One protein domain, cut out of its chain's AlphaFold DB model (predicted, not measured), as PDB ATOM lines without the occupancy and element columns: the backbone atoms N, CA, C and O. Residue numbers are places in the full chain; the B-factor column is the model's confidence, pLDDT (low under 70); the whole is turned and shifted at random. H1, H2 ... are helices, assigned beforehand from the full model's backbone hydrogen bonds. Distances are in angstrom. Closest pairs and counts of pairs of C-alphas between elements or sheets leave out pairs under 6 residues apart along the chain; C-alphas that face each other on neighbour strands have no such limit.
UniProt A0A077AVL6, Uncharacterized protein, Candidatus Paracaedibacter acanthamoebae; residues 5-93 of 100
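Overview. This is residues 5 to 93 of the 100 residues of an uncharacterized protein of Candidatus Paracaedibacter acanthamoebae (UniProt A0A077AVL6). Two long helices, H3 and H4, form a hairpin; H2 packs slantwise on H3, and short H5 folds back at the hairpin's open end. Short H1 and a long loop, residues 10 to 30, come first. The printed part has 89 residues, five named helices, H1 to H5, and no named strand: all helix. It is compact, radius of gyration of the C-alphas 13.8 A, spanning 37 by 26 by 21 A.

Arrangement. H1, residues 5 to 9, touches no helix. H2, residues 31 to 39, touches residues 56 to 63 of H3, residues 49 to 66, at a steep tilt of 50 degrees; C-alphas 36 and 59 are closest, 6.8 A. H3 and H4, residues 72 to 88, form a hairpin at 9 degrees, a shallow tilt; C-alphas 57 and 78 are closest, 6.5 A. H5, residues 90 to 93, touches H3; C-alphas 50 and 93 are closest, 5.1 A. In H1 to H4 every O i to N i+4 pair is within hydrogen-bond range; H5 is too short for one.

Along the chain. H1 begins at C-alpha 5 (-50.416, 13.904, -19.814). H3 measures 25.7 A, H4 24.0 A. H5 ends at C-alpha 93 (-55.095, 19.201, -34.166).

Size, cuts and confidence. The printed part has no cut. The H1 to H2 link is long. Confidence is under 70 at residue 5, residues 14 to 34 and 36 to 45.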
ATOM      1  N   ASN A   5     -49.167  14.080 -20.560       68.75
ATOM      2  CA  ASN A   5     -50.416  13.904 -19.814       68.75
ATOM      3  C   ASN A   5     -51.640  14.314 -20.644       68.75
ATOM      4  O   ASN A   5     -52.682  13.664 -20.552       68.75
ATOM      5  N   TYR A   6     -51.524  15.356 -21.482       73.19
ATOM      6  CA  TYR A   6     -52.601  15.725 -22.407       73.19
ATOM      7  C   TYR A   6     -52.831  14.597 -23.421       73.19
ATOM      8  O   TYR A   6     -53.966  14.162 -23.617       73.19
ATOM      9  N   MET A   7     -51.761  14.071 -24.021       77.38
ATOM     10  CA  MET A   7     -51.837  12.965 -24.983       77.38
ATOM     11  C   MET A   7     -52.430  11.701 -24.344       77.38
ATOM     12  O   MET A   7     -53.345  11.096 -24.906       77.38
ATOM     13  N   ALA A   8     -51.999  11.365 -23.124       74.31
ATOM     14  CA  ALA A   8     -52.537  10.245 -22.356       74.31
ATOM     15  C   ALA A   8     -54.029  10.422 -22.023       74.31
ATOM     16  O   ALA A   8     -54.793   9.462 -22.126       74.31
ATOM     17  N   SER A   9     -54.479  11.645 -21.705       76.94
ATOM     18  CA  SER A   9     -55.906  11.936 -21.479       76.94
ATOM     19  C   SER A   9     -56.772  11.650 -22.715       76.94
ATOM     20  O   SER A   9     -57.939  11.279 -22.594       76.94
ATOM     21  N   ARG A  10     -56.181  11.747 -23.914       73.81
ATOM     22  CA  ARG A  10     -56.798  11.406 -25.205       73.81
ATOM     23  C   ARG A  10     -56.522   9.963 -25.644       73.81
ATOM     24  O   ARG A  10     -56.841   9.611 -26.774       73.81
ATOM     25  N   ARG A  11     -55.975   9.124 -24.753       78.31
ATOM     26  CA  ARG A  11     -55.602   7.716 -24.993       78.31
ATOM     27  C   ARG A  11     -54.578   7.520 -26.117       78.31
ATOM     28  O   ARG A  11     -54.528   6.449 -26.711       78.31
ATOM     29  N   ILE A  12     -53.758   8.532 -26.396       74.19
ATOM     30  CA  ILE A  12     -52.654   8.422 -27.350       74.19
ATOM     31  C   ILE A  12     -51.427   7.926 -26.586       74.19
ATOM     32  O   ILE A  12     -51.004   8.561 -25.615       74.19
ATOM     33  N   ALA A  13     -50.869   6.782 -26.989       72.00
ATOM     34  CA  ALA A  13     -49.692   6.235 -26.329       72.00
ATOM     35  C   ALA A  13     -48.449   7.068 -26.665       72.00
ATOM     36  O   ALA A  13     -48.319   7.632 -27.750       72.00
ATOM     37  N   LYS A  14     -47.485   7.103 -25.742       62.78
ATOM     38  CA  LYS A  14     -46.228   7.849 -25.916       62.78
ATOM     39  C   LYS A  14     -45.462   7.445 -27.183       62.78
ATOM     40  O   LYS A  14     -44.844   8.293 -27.820       62.78
ATOM     41  N   ASN A  15     -45.544   6.170 -27.559       66.31
ATOM     42  CA  ASN A  15     -44.878   5.614 -28.737       66.31
ATOM     43  C   ASN A  15     -45.587   5.953 -30.057       66.31
ATOM     44  O   ASN A  15     -44.976   5.819 -31.112       66.31
ATOM     45  N   ASP A  16     -46.836   6.420 -29.998       66.25
ATOM     46  CA  ASP A  16     -47.586   6.866 -31.178       66.25
ATOM     47  C   ASP A  16     -47.309   8.347 -31.497       66.25
ATOM     48  O   ASP A  16     -47.722   8.865 -32.536       66.25
ATOM     49  N   GLY A  17     -46.602   9.055 -30.609       64.75
ATOM     50  CA  GLY A  17     -46.221  10.449 -30.799       64.75
ATOM     51  C   GLY A  17     -45.186  10.637 -31.912       64.75
ATOM     52  O   GLY A  17     -44.245   9.862 -32.063       64.75
ATOM     53  N   ILE A  18     -45.316  11.726 -32.673       69.69
ATOM     54  CA  ILE A  18     -44.331  12.104 -33.695       69.69
ATOM     55  C   ILE A  18     -43.261  12.985 -33.052       69.69
ATOM     56  O   ILE A  18     -43.517  14.139 -32.702       69.69
ATOM     57  N   ALA A  19     -42.053  12.445 -32.922       66.88
ATOM     58  CA  ALA A  19     -40.901  13.164 -32.396       66.88
ATOM     59  C   ALA A  19     -40.131  13.912 -33.501       66.88
ATOM     60  O   ALA A  19     -40.076  13.473 -34.650       66.88
ATOM     61  N   ILE A  20     -39.495  15.030 -33.134       67.38
ATOM     62  CA  ILE A  20     -38.453  15.678 -33.946       67.38
ATOM     63  C   ILE A  20     -37.112  15.261 -33.357       67.38
ATOM     64  O   ILE A  20     -36.886  15.431 -32.158       67.38
ATOM     65  N   MET A  21     -36.224  14.740 -34.197       66.62
ATOM     66  CA  MET A  21     -34.842  14.484 -33.809       66.62
ATOM     67  C   MET A  21     -34.072  15.812 -33.859       66.62
ATOM     68  O   MET A  21     -34.033  16.459 -34.902       66.62
ATOM     69  N   VAL A  22     -33.534  16.252 -32.719       68.50
ATOM     70  CA  VAL A  22     -32.926  17.589 -32.554       68.50
ATOM     71  C   VAL A  22     -31.412  17.555 -32.288       68.50
ATOM     72  O   VAL A  22     -30.796  18.605 -32.135       68.50
ATOM     73  N   GLU A  23     -30.785  16.376 -32.288       64.00
ATOM     74  CA  GLU A  23     -29.319  16.196 -32.208       64.00
ATOM     75  C   GLU A  23     -28.760  15.828 -33.608       64.00
ATOM     76  O   GLU A  23     -29.510  15.409 -34.471       64.00
ATOM     77  N   SER A  24     -27.502  15.992 -34.031       54.34
ATOM     78  CA  SER A  24     -26.207  16.348 -33.432       54.34
ATOM     79  C   SER A  24     -25.353  17.065 -34.521       54.34
ATOM     80  O   SER A  24     -25.783  17.128 -35.674       54.34
ATOM     81  N   PRO A  25     -24.137  17.573 -34.236       49.62
ATOM     82  CA  PRO A  25     -23.024  16.794 -34.775       49.62
ATOM     83  C   PRO A  25     -21.996  16.452 -33.700       49.62
ATOM     84  O   PRO A  25     -21.561  17.263 -32.887       49.62
ATOM     85  N   THR A  26     -21.640  15.186 -33.720       47.19
ATOM     86  CA  THR A  26     -20.670  14.506 -32.882       47.19
ATOM     87  C   THR A  26     -19.276  15.170 -32.935       47.19
ATOM     88  O   THR A  26     -18.892  15.643 -34.005       47.19
ATOM     89  N   PRO A  27     -18.480  15.127 -31.842       52.47
ATOM     90  CA  PRO A  27     -18.831  14.621 -30.520       52.47
ATOM     91  C   PRO A  27     -19.151  15.747 -29.522       52.47
ATOM     92  O   PRO A  27     -18.264  16.458 -29.066       52.47
ATOM     93  N   GLY A  28     -20.421  15.795 -29.105       55.56
ATOM     94  CA  GLY A  28     -20.808  16.020 -27.709       55.56
ATOM     95  C   GLY A  28     -20.869  17.458 -27.194       55.56
ATOM     96  O   GLY A  28     -19.874  17.974 -26.709       55.56
ATOM     97  N   VAL A  29     -22.090  18.010 -27.111       52.81
ATOM     98  CA  VAL A  29     -22.487  18.898 -25.988       52.81
ATOM     99  C   VAL A  29     -23.972  18.749 -25.576       52.81
ATOM    100  O   VAL A  29     -24.389  19.346 -24.590       52.81
ATOM    101  N   GLY A  30     -24.807  17.954 -26.272       56.66
ATOM    102  CA  GLY A  30     -26.219  17.755 -25.872       56.66
ATOM    103  C   GLY A  30     -27.039  19.058 -25.810       56.66
ATOM    104  O   GLY A  30     -27.857  19.249 -24.911       56.66
ATOM    105  N   GLY A  31     -26.759  20.002 -26.720       65.56
ATOM    106  CA  GLY A  31     -27.194  21.399 -26.604       65.56
ATOM    107  C   GLY A  31     -28.648  21.648 -27.001       65.56
ATOM    108  O   GLY A  31     -29.444  22.088 -26.177       65.56
ATOM    109  N   ARG A  32     -29.023  21.325 -28.246       69.75
ATOM    110  CA  ARG A  32     -30.318  21.739 -28.828       69.75
ATOM    111  C   ARG A  32     -31.524  21.151 -28.108       69.75
ATOM    112  O   ARG A  32     -32.521  21.839 -27.923       69.75
ATOM    113  N   HIS A  33     -31.440  19.898 -27.656       68.06
ATOM    114  CA  HIS A  33     -32.512  19.294 -26.862       68.06
ATOM    115  C   HIS A  33     -32.717  20.053 -25.541       68.06
ATOM    116  O   HIS A  33     -33.839  20.426 -25.200       68.06
ATOM    117  N   ARG A  34     -31.625  20.360 -24.828       66.81
ATOM    118  CA  ARG A  34     -31.654  21.117 -23.569       66.81
ATOM    119  C   ARG A  34     -32.104  22.568 -23.764       66.81
ATOM    120  O   ARG A  34     -32.845  23.095 -22.937       66.81
ATOM    121  N   GLU A  35     -31.679  23.201 -24.847       70.00
ATOM    122  CA  GLU A  35     -32.057  24.567 -25.208       70.00
ATOM    123  C   GLU A  35     -33.555  24.661 -25.509       70.00
ATOM    124  O   GLU A  35     -34.257  25.483 -24.921       70.00
ATOM    125  N   ILE A  36     -34.087  23.722 -26.298       69.12
ATOM    126  CA  ILE A  36     -35.529  23.608 -26.536       69.12
ATOM    127  C   ILE A  36     -36.290  23.449 -25.211       69.12
ATOM    128  O   ILE A  36     -37.288  24.130 -24.984       69.12
ATOM    129  N   HIS A  37     -35.795  22.603 -24.305       67.31
ATOM    130  CA  HIS A  37     -36.387  22.415 -22.977       67.31
ATOM    131  C   HIS A  37     -36.272  23.632 -22.049       67.31
ATOM    132  O   HIS A  37     -37.022  23.714 -21.079       67.31
ATOM    133  N   THR A  38     -35.367  24.574 -22.328       66.69
ATOM    134  CA  THR A  38     -35.247  25.829 -21.570       66.69
ATOM    135  C   THR A  38     -36.342  26.816 -21.968       66.69
ATOM    136  O   THR A  38     -36.894  27.505 -21.114       66.69
ATOM    137  N   TYR A  39     -36.674  26.870 -23.261       62.66
ATOM    138  CA  TYR A  39     -37.638  27.830 -23.803       62.66
ATOM    139  C   TYR A  39     -39.081  27.331 -23.820       62.66
ATOM    140  O   TYR A  39     -39.995  28.151 -23.862       62.66
ATOM    141  N   ILE A  40     -39.309  26.016 -23.789       63.31
ATOM    142  CA  ILE A  40     -40.651  25.473 -23.578       63.31
ATOM    143  C   ILE A  40     -40.893  25.468 -22.063       63.31
ATOM    144  O   ILE A  40     -40.325  24.606 -21.382       63.31
ATOM    145  N   PRO A  41     -41.705  26.392 -21.501       57.38
ATOM    146  CA  PRO A  41     -42.072  26.318 -20.091       57.38
ATOM    147  C   PRO A  41     -42.630  24.922 -19.826       57.38
ATOM    148  O   PRO A  41     -43.403  24.430 -20.649       57.38
ATOM    149  N   ARG A  42     -42.170  24.270 -18.740       55.31
ATOM    150  CA  ARG A  42     -42.513  22.885 -18.356       55.31
ATOM    151  C   ARG A  42     -43.930  22.547 -18.810       55.31
ATOM    152  O   ARG A  42     -44.872  22.990 -18.168       55.31
ATOM    153  N   GLN A  43     -44.000  21.832 -19.940       58.56
ATOM    154  CA  GLN A  43     -45.185  21.493 -20.725       58.56
ATOM    155  C   GLN A  43     -46.484  22.069 -20.140       58.56
ATOM    156  O   GLN A  43     -47.156  21.366 -19.384       58.56
ATOM    157  N   ASP A  44     -46.803  23.326 -20.465       63.94
ATOM    158  CA  ASP A  44     -48.064  23.950 -20.056       63.94
ATOM    159  C   ASP A  44     -49.220  22.997 -20.387       63.94
ATOM    160  O   ASP A  44     -49.513  22.712 -21.550       63.94
ATOM    161  N   THR A  45     -49.827  22.436 -19.343       61.56
ATOM    162  CA  THR A  45     -50.867  21.411 -19.450       61.56
ATOM    163  C   THR A  45     -52.175  21.978 -19.988       61.56
ATOM    164  O   THR A  45     -53.058  21.205 -20.355       61.56
ATOM    165  N   THR A  46     -52.304  23.306 -20.029       71.56
ATOM    166  CA  THR A  46     -53.487  24.016 -20.522       71.56
ATOM    167  C   THR A  46     -53.385  24.371 -22.005       71.56
ATOM    168  O   THR A  46     -54.399  24.671 -22.633       71.56
ATOM    169  N   MET A  47     -52.185  24.285 -22.588       73.81
ATOM    170  CA  MET A  47     -51.946  24.646 -23.981       73.81
ATOM    171  C   MET A  47     -52.571  23.634 -24.939       73.81
ATOM    172  O   MET A  47     -52.373  22.420 -24.819       73.81
ATOM    173  N   GLN A  48     -53.281  24.137 -25.952       81.81
ATOM    174  CA  GLN A  48     -53.877  23.269 -26.959       81.81
ATOM    175  C   GLN A  48     -52.784  22.562 -27.779       81.81
ATOM    176  O   GLN A  48     -51.778  23.188 -28.135       81.81
ATOM    177  N   PRO A  49     -52.971  21.287 -28.173       81.38
ATOM    178  CA  PRO A  49     -51.974  20.519 -28.923       81.38
ATOM    179  C   PRO A  49     -51.451  21.241 -30.164       81.38
ATOM    180  O   PRO A  49     -50.253  21.220 -30.450       81.38
ATOM    181  N   ARG A  50     -52.338  21.935 -30.886       82.69
ATOM    182  CA  ARG A  50     -51.990  22.722 -32.073       82.69
ATOM    183  C   ARG A  50     -51.048  23.883 -31.766       82.69
ATOM    184  O   ARG A  50     -50.116  24.118 -32.535       82.69
ATOM    185  N   GLU A  51     -51.278  24.589 -30.668       82.75
ATOM    186  CA  GLU A  51     -50.423  25.689 -30.222       82.75
ATOM    187  C   GLU A  51     -49.078  25.151 -29.737       82.75
ATOM    188  O   GLU A  51     -48.032  25.632 -30.167       82.75
ATOM    189  N   ALA A  52     -49.097  24.066 -28.959       82.44
ATOM    190  CA  ALA A  52     -47.893  23.393 -28.487       82.44
ATOM    191  C   ALA A  52     -47.030  22.853 -29.642       82.44
ATOM    192  O   ALA A  52     -45.797  22.869 -29.579       82.44
ATOM    193  N   LEU A  53     -47.647  22.359 -30.720       83.88
ATOM    194  CA  LEU A  53     -46.936  21.969 -31.939       83.88
ATOM    195  C   LEU A  53     -46.336  23.191 -32.642       83.88
ATOM    196  O   LEU A  53     -45.154  23.170 -32.984       83.88
ATOM    197  N   ALA A  54     -47.115  24.262 -32.822       85.25
ATOM    198  CA  ALA A  54     -46.651  25.482 -33.479       85.25
ATOM    199  C   ALA A  54     -45.457  26.117 -32.749       85.25
ATOM    200  O   ALA A  54     -44.458  26.438 -33.394       85.25
ATOM    201  N   GLN A  55     -45.521  26.227 -31.420       84.06
ATOM    202  CA  GLN A  55     -44.434  26.774 -30.607       84.06
ATOM    203  C   GLN A  55     -43.152  25.953 -30.742       84.06
ATOM    204  O   GLN A  55     -42.083  26.515 -30.968       84.06
ATOM    205  N   SER A  56     -43.238  24.620 -30.687       81.69
ATOM    206  CA  SER A  56     -42.041  23.790 -30.856       81.69
ATOM    207  C   SER A  56     -41.432  23.881 -32.247       81.69
ATOM    208  O   SER A  56     -40.210  23.885 -32.357       81.69
ATOM    209  N   ILE A  57     -42.242  23.990 -33.304       86.88
ATOM    210  CA  ILE A  57     -41.711  24.182 -34.659       86.88
ATOM    211  C   ILE A  57     -41.039  25.552 -34.797       86.88
ATOM    212  O   ILE A  57     -39.966  25.648 -35.391       86.88
ATOM    213  N   GLN A  58     -41.637  26.610 -34.242       87.25
ATOM    214  CA  GLN A  58     -41.045  27.950 -34.256       87.25
ATOM    215  C   GLN A  58     -39.715  27.988 -33.502       87.25
ATOM    216  O   GLN A  58     -38.746  28.553 -34.006       87.25
ATOM    217  N   LEU A  59     -39.658  27.351 -32.336       84.88
ATOM    218  CA  LEU A  59     -38.452  27.273 -31.527       84.88
ATOM    219  C   LEU A  59     -37.353  26.456 -32.214       84.88
ATOM    220  O   LEU A  59     -36.221  26.918 -32.296       84.88
ATOM    221  N   ALA A  60     -37.689  25.294 -32.779       84.44
ATOM    222  CA  ALA A  60     -36.736  24.496 -33.549       84.44
ATOM    223  C   ALA A  60     -36.183  25.299 -34.736       84.44
ATOM    224  O   ALA A  60     -34.972  25.383 -34.918       84.44
ATOM    225  N   ARG A  61     -37.055  25.968 -35.504       88.44
ATOM    226  CA  ARG A  61     -36.640  26.861 -36.596       88.44
ATOM    227  C   ARG A  61     -35.702  27.962 -36.107       88.44
ATOM    228  O   ARG A  61     -34.723  28.244 -36.792       88.44
ATOM    229  N   ARG A  62     -36.014  28.603 -34.977       87.12
ATOM    230  CA  ARG A  62     -35.182  29.653 -34.382       87.12
ATOM    231  C   ARG A  62     -33.785  29.125 -34.059       87.12
ATOM    232  O   ARG A  62     -32.835  29.680 -34.589       87.12
ATOM    233  N   ILE A  63     -33.682  28.030 -33.308       83.75
ATOM    234  CA  ILE A  63     -32.397  27.440 -32.900       83.75
ATOM    235  C   ILE A  63     -31.576  27.024 -34.124       83.75
ATOM    236  O   ILE A  63     -30.418  27.400 -34.252       83.75
ATOM    237  N   TYR A  64     -32.189  26.340 -35.098       83.88
ATOM    238  CA  TYR A  64     -31.492  25.994 -36.342       83.88
ATOM    239  C   TYR A  64     -31.019  27.226 -37.126       83.88
ATOM    240  O   TYR A  64     -30.006  27.155 -37.821       83.88
ATOM    241  N   SER A  65     -31.750  28.342 -37.044       86.69
ATOM    242  CA  SER A  65     -31.372  29.598 -37.703       86.69
ATOM    243  C   SER A  65     -30.244  30.314 -36.955       86.69
ATOM    244  O   SER A  65     -29.325  30.803 -37.602       86.69
ATOM    245  N   GLU A  66     -30.297  30.356 -35.619       85.12
ATOM    246  CA  GLU A  66     -29.253  30.924 -34.751       85.12
ATOM    247  C   GLU A  66     -27.931  30.153 -34.892       85.12
ATOM    248  O   GLU A  66     -26.868  30.763 -34.953       85.12
ATOM    249  N   ASP A  67     -28.004  28.837 -35.087       81.94
ATOM    250  CA  ASP A  67     -26.851  27.978 -35.373       81.94
ATOM    251  C   ASP A  67     -26.345  28.062 -36.826       81.94
ATOM    252  O   ASP A  67     -25.362  27.410 -37.178       81.94
ATOM    253  N   GLY A  68     -27.027  28.806 -37.704       84.88
ATOM    254  CA  GLY A  68     -26.655  28.939 -39.115       84.88
ATOM    255  C   GLY A  68     -26.850  27.671 -39.959       84.88
ATOM    256  O   GLY A  68     -26.343  27.597 -41.075       84.88
ATOM    257  N   ILE A  69     -27.590  26.679 -39.457       85.94
ATOM    258  CA  ILE A  69     -27.808  25.381 -40.119       85.94
ATOM    259  C   ILE A  69     -29.228  25.202 -40.661       85.94
ATOM    260  O   ILE A  69     -29.590  24.104 -41.069       85.94
ATOM    261  N   TYR A  70     -30.062  26.244 -40.672       87.75
ATOM    262  CA  TYR A  70     -31.426  26.175 -41.200       87.75
ATOM    263  C   TYR A  70     -31.443  26.042 -42.733       87.75
ATOM    264  O   TYR A  70     -31.573  27.024 -43.466       87.75
ATOM    265  N   THR A  71     -31.315  24.808 -43.218       88.62
ATOM    266  CA  THR A  71     -31.309  24.477 -44.649       88.62
ATOM    267  C   THR A  71     -32.720  24.188 -45.194       88.62
ATOM    268  O   THR A  71     -33.668  23.992 -44.417       88.62
ATOM    269  N   PRO A  72     -32.904  24.132 -46.531       90.81
ATOM    270  CA  PRO A  72     -34.155  23.675 -47.139       90.81
ATOM    271  C   PRO A  72     -34.598  22.284 -46.661       90.81
ATOM    272  O   PRO A  72     -35.794  22.058 -46.476       90.81
ATOM    273  N   GLU A  73     -33.658  21.380 -46.388       87.12
ATOM    274  CA  GLU A  73     -33.931  20.033 -45.875       87.12
ATOM    275  C   GLU A  73     -34.498  20.088 -44.453       87.12
ATOM    276  O   GLU A  73     -35.518  19.454 -44.176       87.12
ATOM    277  N   ILE A  74     -33.913  20.905 -43.564       85.00
ATOM    278  CA  ILE A  74     -34.458  21.126 -42.213       85.00
ATOM    279  C   ILE A  74     -35.855  21.738 -42.298       85.00
ATOM    280  O   ILE A  74     -36.773  21.306 -41.598       85.00
ATOM    281  N   ARG A  75     -36.051  22.724 -43.177       88.88
ATOM    282  CA  ARG A  75     -37.368  23.325 -43.405       88.88
ATOM    283  C   ARG A  75     -38.396  22.278 -43.838       88.88
ATOM    284  O   ARG A  75     -39.499  22.276 -43.288       88.88
ATOM    285  N   SER A  76     -38.042  21.405 -44.781       88.00
ATOM    286  CA  SER A  76     -38.918  20.324 -45.247       88.00
ATOM    287  C   SER A  76     -39.242  19.353 -44.114       88.00
ATOM    288  O   SER A  76     -40.407  19.035 -43.898       88.00
ATOM    289  N   ALA A  77     -38.248  18.958 -43.315       85.69
ATOM    290  CA  ALA A  77     -38.457  18.073 -42.172       85.69
ATOM    291  C   ALA A  77     -39.415  18.681 -41.127       85.69
ATOM    292  O   ALA A  77     -40.303  17.996 -40.617       85.69
ATOM    293  N   LEU A  78     -39.296  19.982 -40.835       87.94
ATOM    294  CA  LEU A  78     -40.228  20.678 -39.939       87.94
ATOM    295  C   LEU A  78     -41.656  20.731 -40.512       87.94
ATOM    296  O   LEU A  78     -42.626  20.601 -39.763       87.94
ATOM    297  N   GLN A  79     -41.803  20.904 -41.828       89.31
ATOM    298  CA  GLN A  79     -43.108  20.860 -42.496       89.31
ATOM    299  C   GLN A  79     -43.718  19.455 -42.454       89.31
ATOM    300  O   GLN A  79     -44.897  19.317 -42.119       89.31
ATOM    301  N   ASP A  80     -42.917  18.418 -42.695       87.56
ATOM    302  CA  ASP A  80     -43.346  17.022 -42.613       87.56
ATOM    303  C   ASP A  80     -43.854  16.670 -41.219       87.56
ATOM    304  O   ASP A  80     -44.872  15.993 -41.079       87.56
ATOM    305  N   VAL A  81     -43.207  17.177 -40.169       86.00
ATOM    306  CA  VAL A  81     -43.665  16.976 -38.789       86.00
ATOM    307  C   VAL A  81     -45.051  17.582 -38.576       86.00
ATOM    308  O   VAL A  81     -45.904  16.943 -37.954       86.00
ATOM    309  N   ILE A  82     -45.312  18.783 -39.105       86.25
ATOM    310  CA  ILE A  82     -46.643  19.405 -39.036       86.25
ATOM    311  C   ILE A  82     -47.674  18.539 -39.764       86.25
ATOM    312  O   ILE A  82     -48.762  18.304 -39.232       86.25
ATOM    313  N   ILE A  83     -47.348  18.082 -40.975       86.81
ATOM    314  CA  ILE A  83     -48.254  17.291 -41.811       86.81
ATOM    315  C   ILE A  83     -48.575  15.966 -41.126       86.81
ATOM    316  O   ILE A  83     -49.747  15.663 -40.915       86.81
ATOM    317  N   ARG A  84     -47.553  15.212 -40.704       84.56
ATOM    318  CA  ARG A  84     -47.728  13.919 -40.034       84.56
ATOM    319  C   ARG A  84     -48.579  14.058 -38.777       84.56
ATOM    320  O   ARG A  84     -49.490  13.265 -38.589       84.56
ATOM    321  N   ASN A  85     -48.358  15.090 -37.958       82.56
ATOM    322  CA  ASN A  85     -49.165  15.306 -36.753       82.56
ATOM    323  C   ASN A  85     -50.644  15.529 -37.087       82.56
ATOM    324  O   ASN A  85     -51.509  14.907 -36.477       82.56
ATOM    325  N   LYS A  86     -50.939  16.354 -38.096       82.88
ATOM    326  CA  LYS A  86     -52.317  16.612 -38.537       82.88
ATOM    327  C   LYS A  86     -52.984  15.399 -39.188       82.88
ATOM    328  O   LYS A  86     -54.187  15.243 -39.037       82.88
ATOM    329  N   VAL A  87     -52.229  14.573 -39.914       84.56
ATOM    330  CA  VAL A  87     -52.750  13.368 -40.581       84.56
ATOM    331  C   VAL A  87     -52.997  12.239 -39.584       84.56
ATOM    332  O   VAL A  87     -54.034  11.591 -39.657       84.56
ATOM    333  N   HIS A  88     -52.073  12.009 -38.647       81.00
ATOM    334  CA  HIS A  88     -52.196  10.931 -37.661       81.00
ATOM    335  C   HIS A  88     -53.178  11.259 -36.534       81.00
ATOM    336  O   HIS A  88     -53.832  10.356 -36.021       81.00
ATOM    337  N   PHE A  89     -53.316  12.538 -36.168       82.50
ATOM    338  CA  PHE A  89     -54.203  12.972 -35.086       82.50
ATOM    339  C   PHE A  89     -55.111  14.134 -35.527       82.50
ATOM    340  O   PHE A  89     -55.035  15.233 -34.968       82.50
ATOM    341  N   PRO A  90     -55.983  13.930 -36.531       81.81
ATOM    342  CA  PRO A  90     -56.783  15.005 -37.112       81.81
ATOM    343  C   PRO A  90     -57.713  15.660 -36.088       81.81
ATOM    344  O   PRO A  90     -57.805  16.884 -36.061       81.81
ATOM    345  N   ASP A  91     -58.328  14.878 -35.196       82.06
ATOM    346  CA  ASP A  91     -59.226  15.392 -34.152       82.06
ATOM    347  C   ASP A  91     -58.484  16.164 -33.054       82.06
ATOM    348  O   ASP A  91     -59.023  17.105 -32.481       82.06
ATOM    349  N   LEU A  92     -57.223  15.808 -32.794       79.44
ATOM    350  CA  LEU A  92     -56.375  16.462 -31.795       79.44
ATOM    351  C   LEU A  92     -55.897  17.846 -32.257       79.44
ATOM    352  O   LEU A  92     -55.724  18.758 -31.450       79.44
ATOM    353  N   TYR A  93     -55.640  17.985 -33.559       78.88
ATOM    354  CA  TYR A  93     -55.095  19.201 -34.166       78.88
ATOM    355  C   TYR A  93     -56.123  19.999 -34.971       78.88
ATOM    356  O   TYR A  93     -55.772  21.005 -35.612       78.88
TER     357      TYR A  93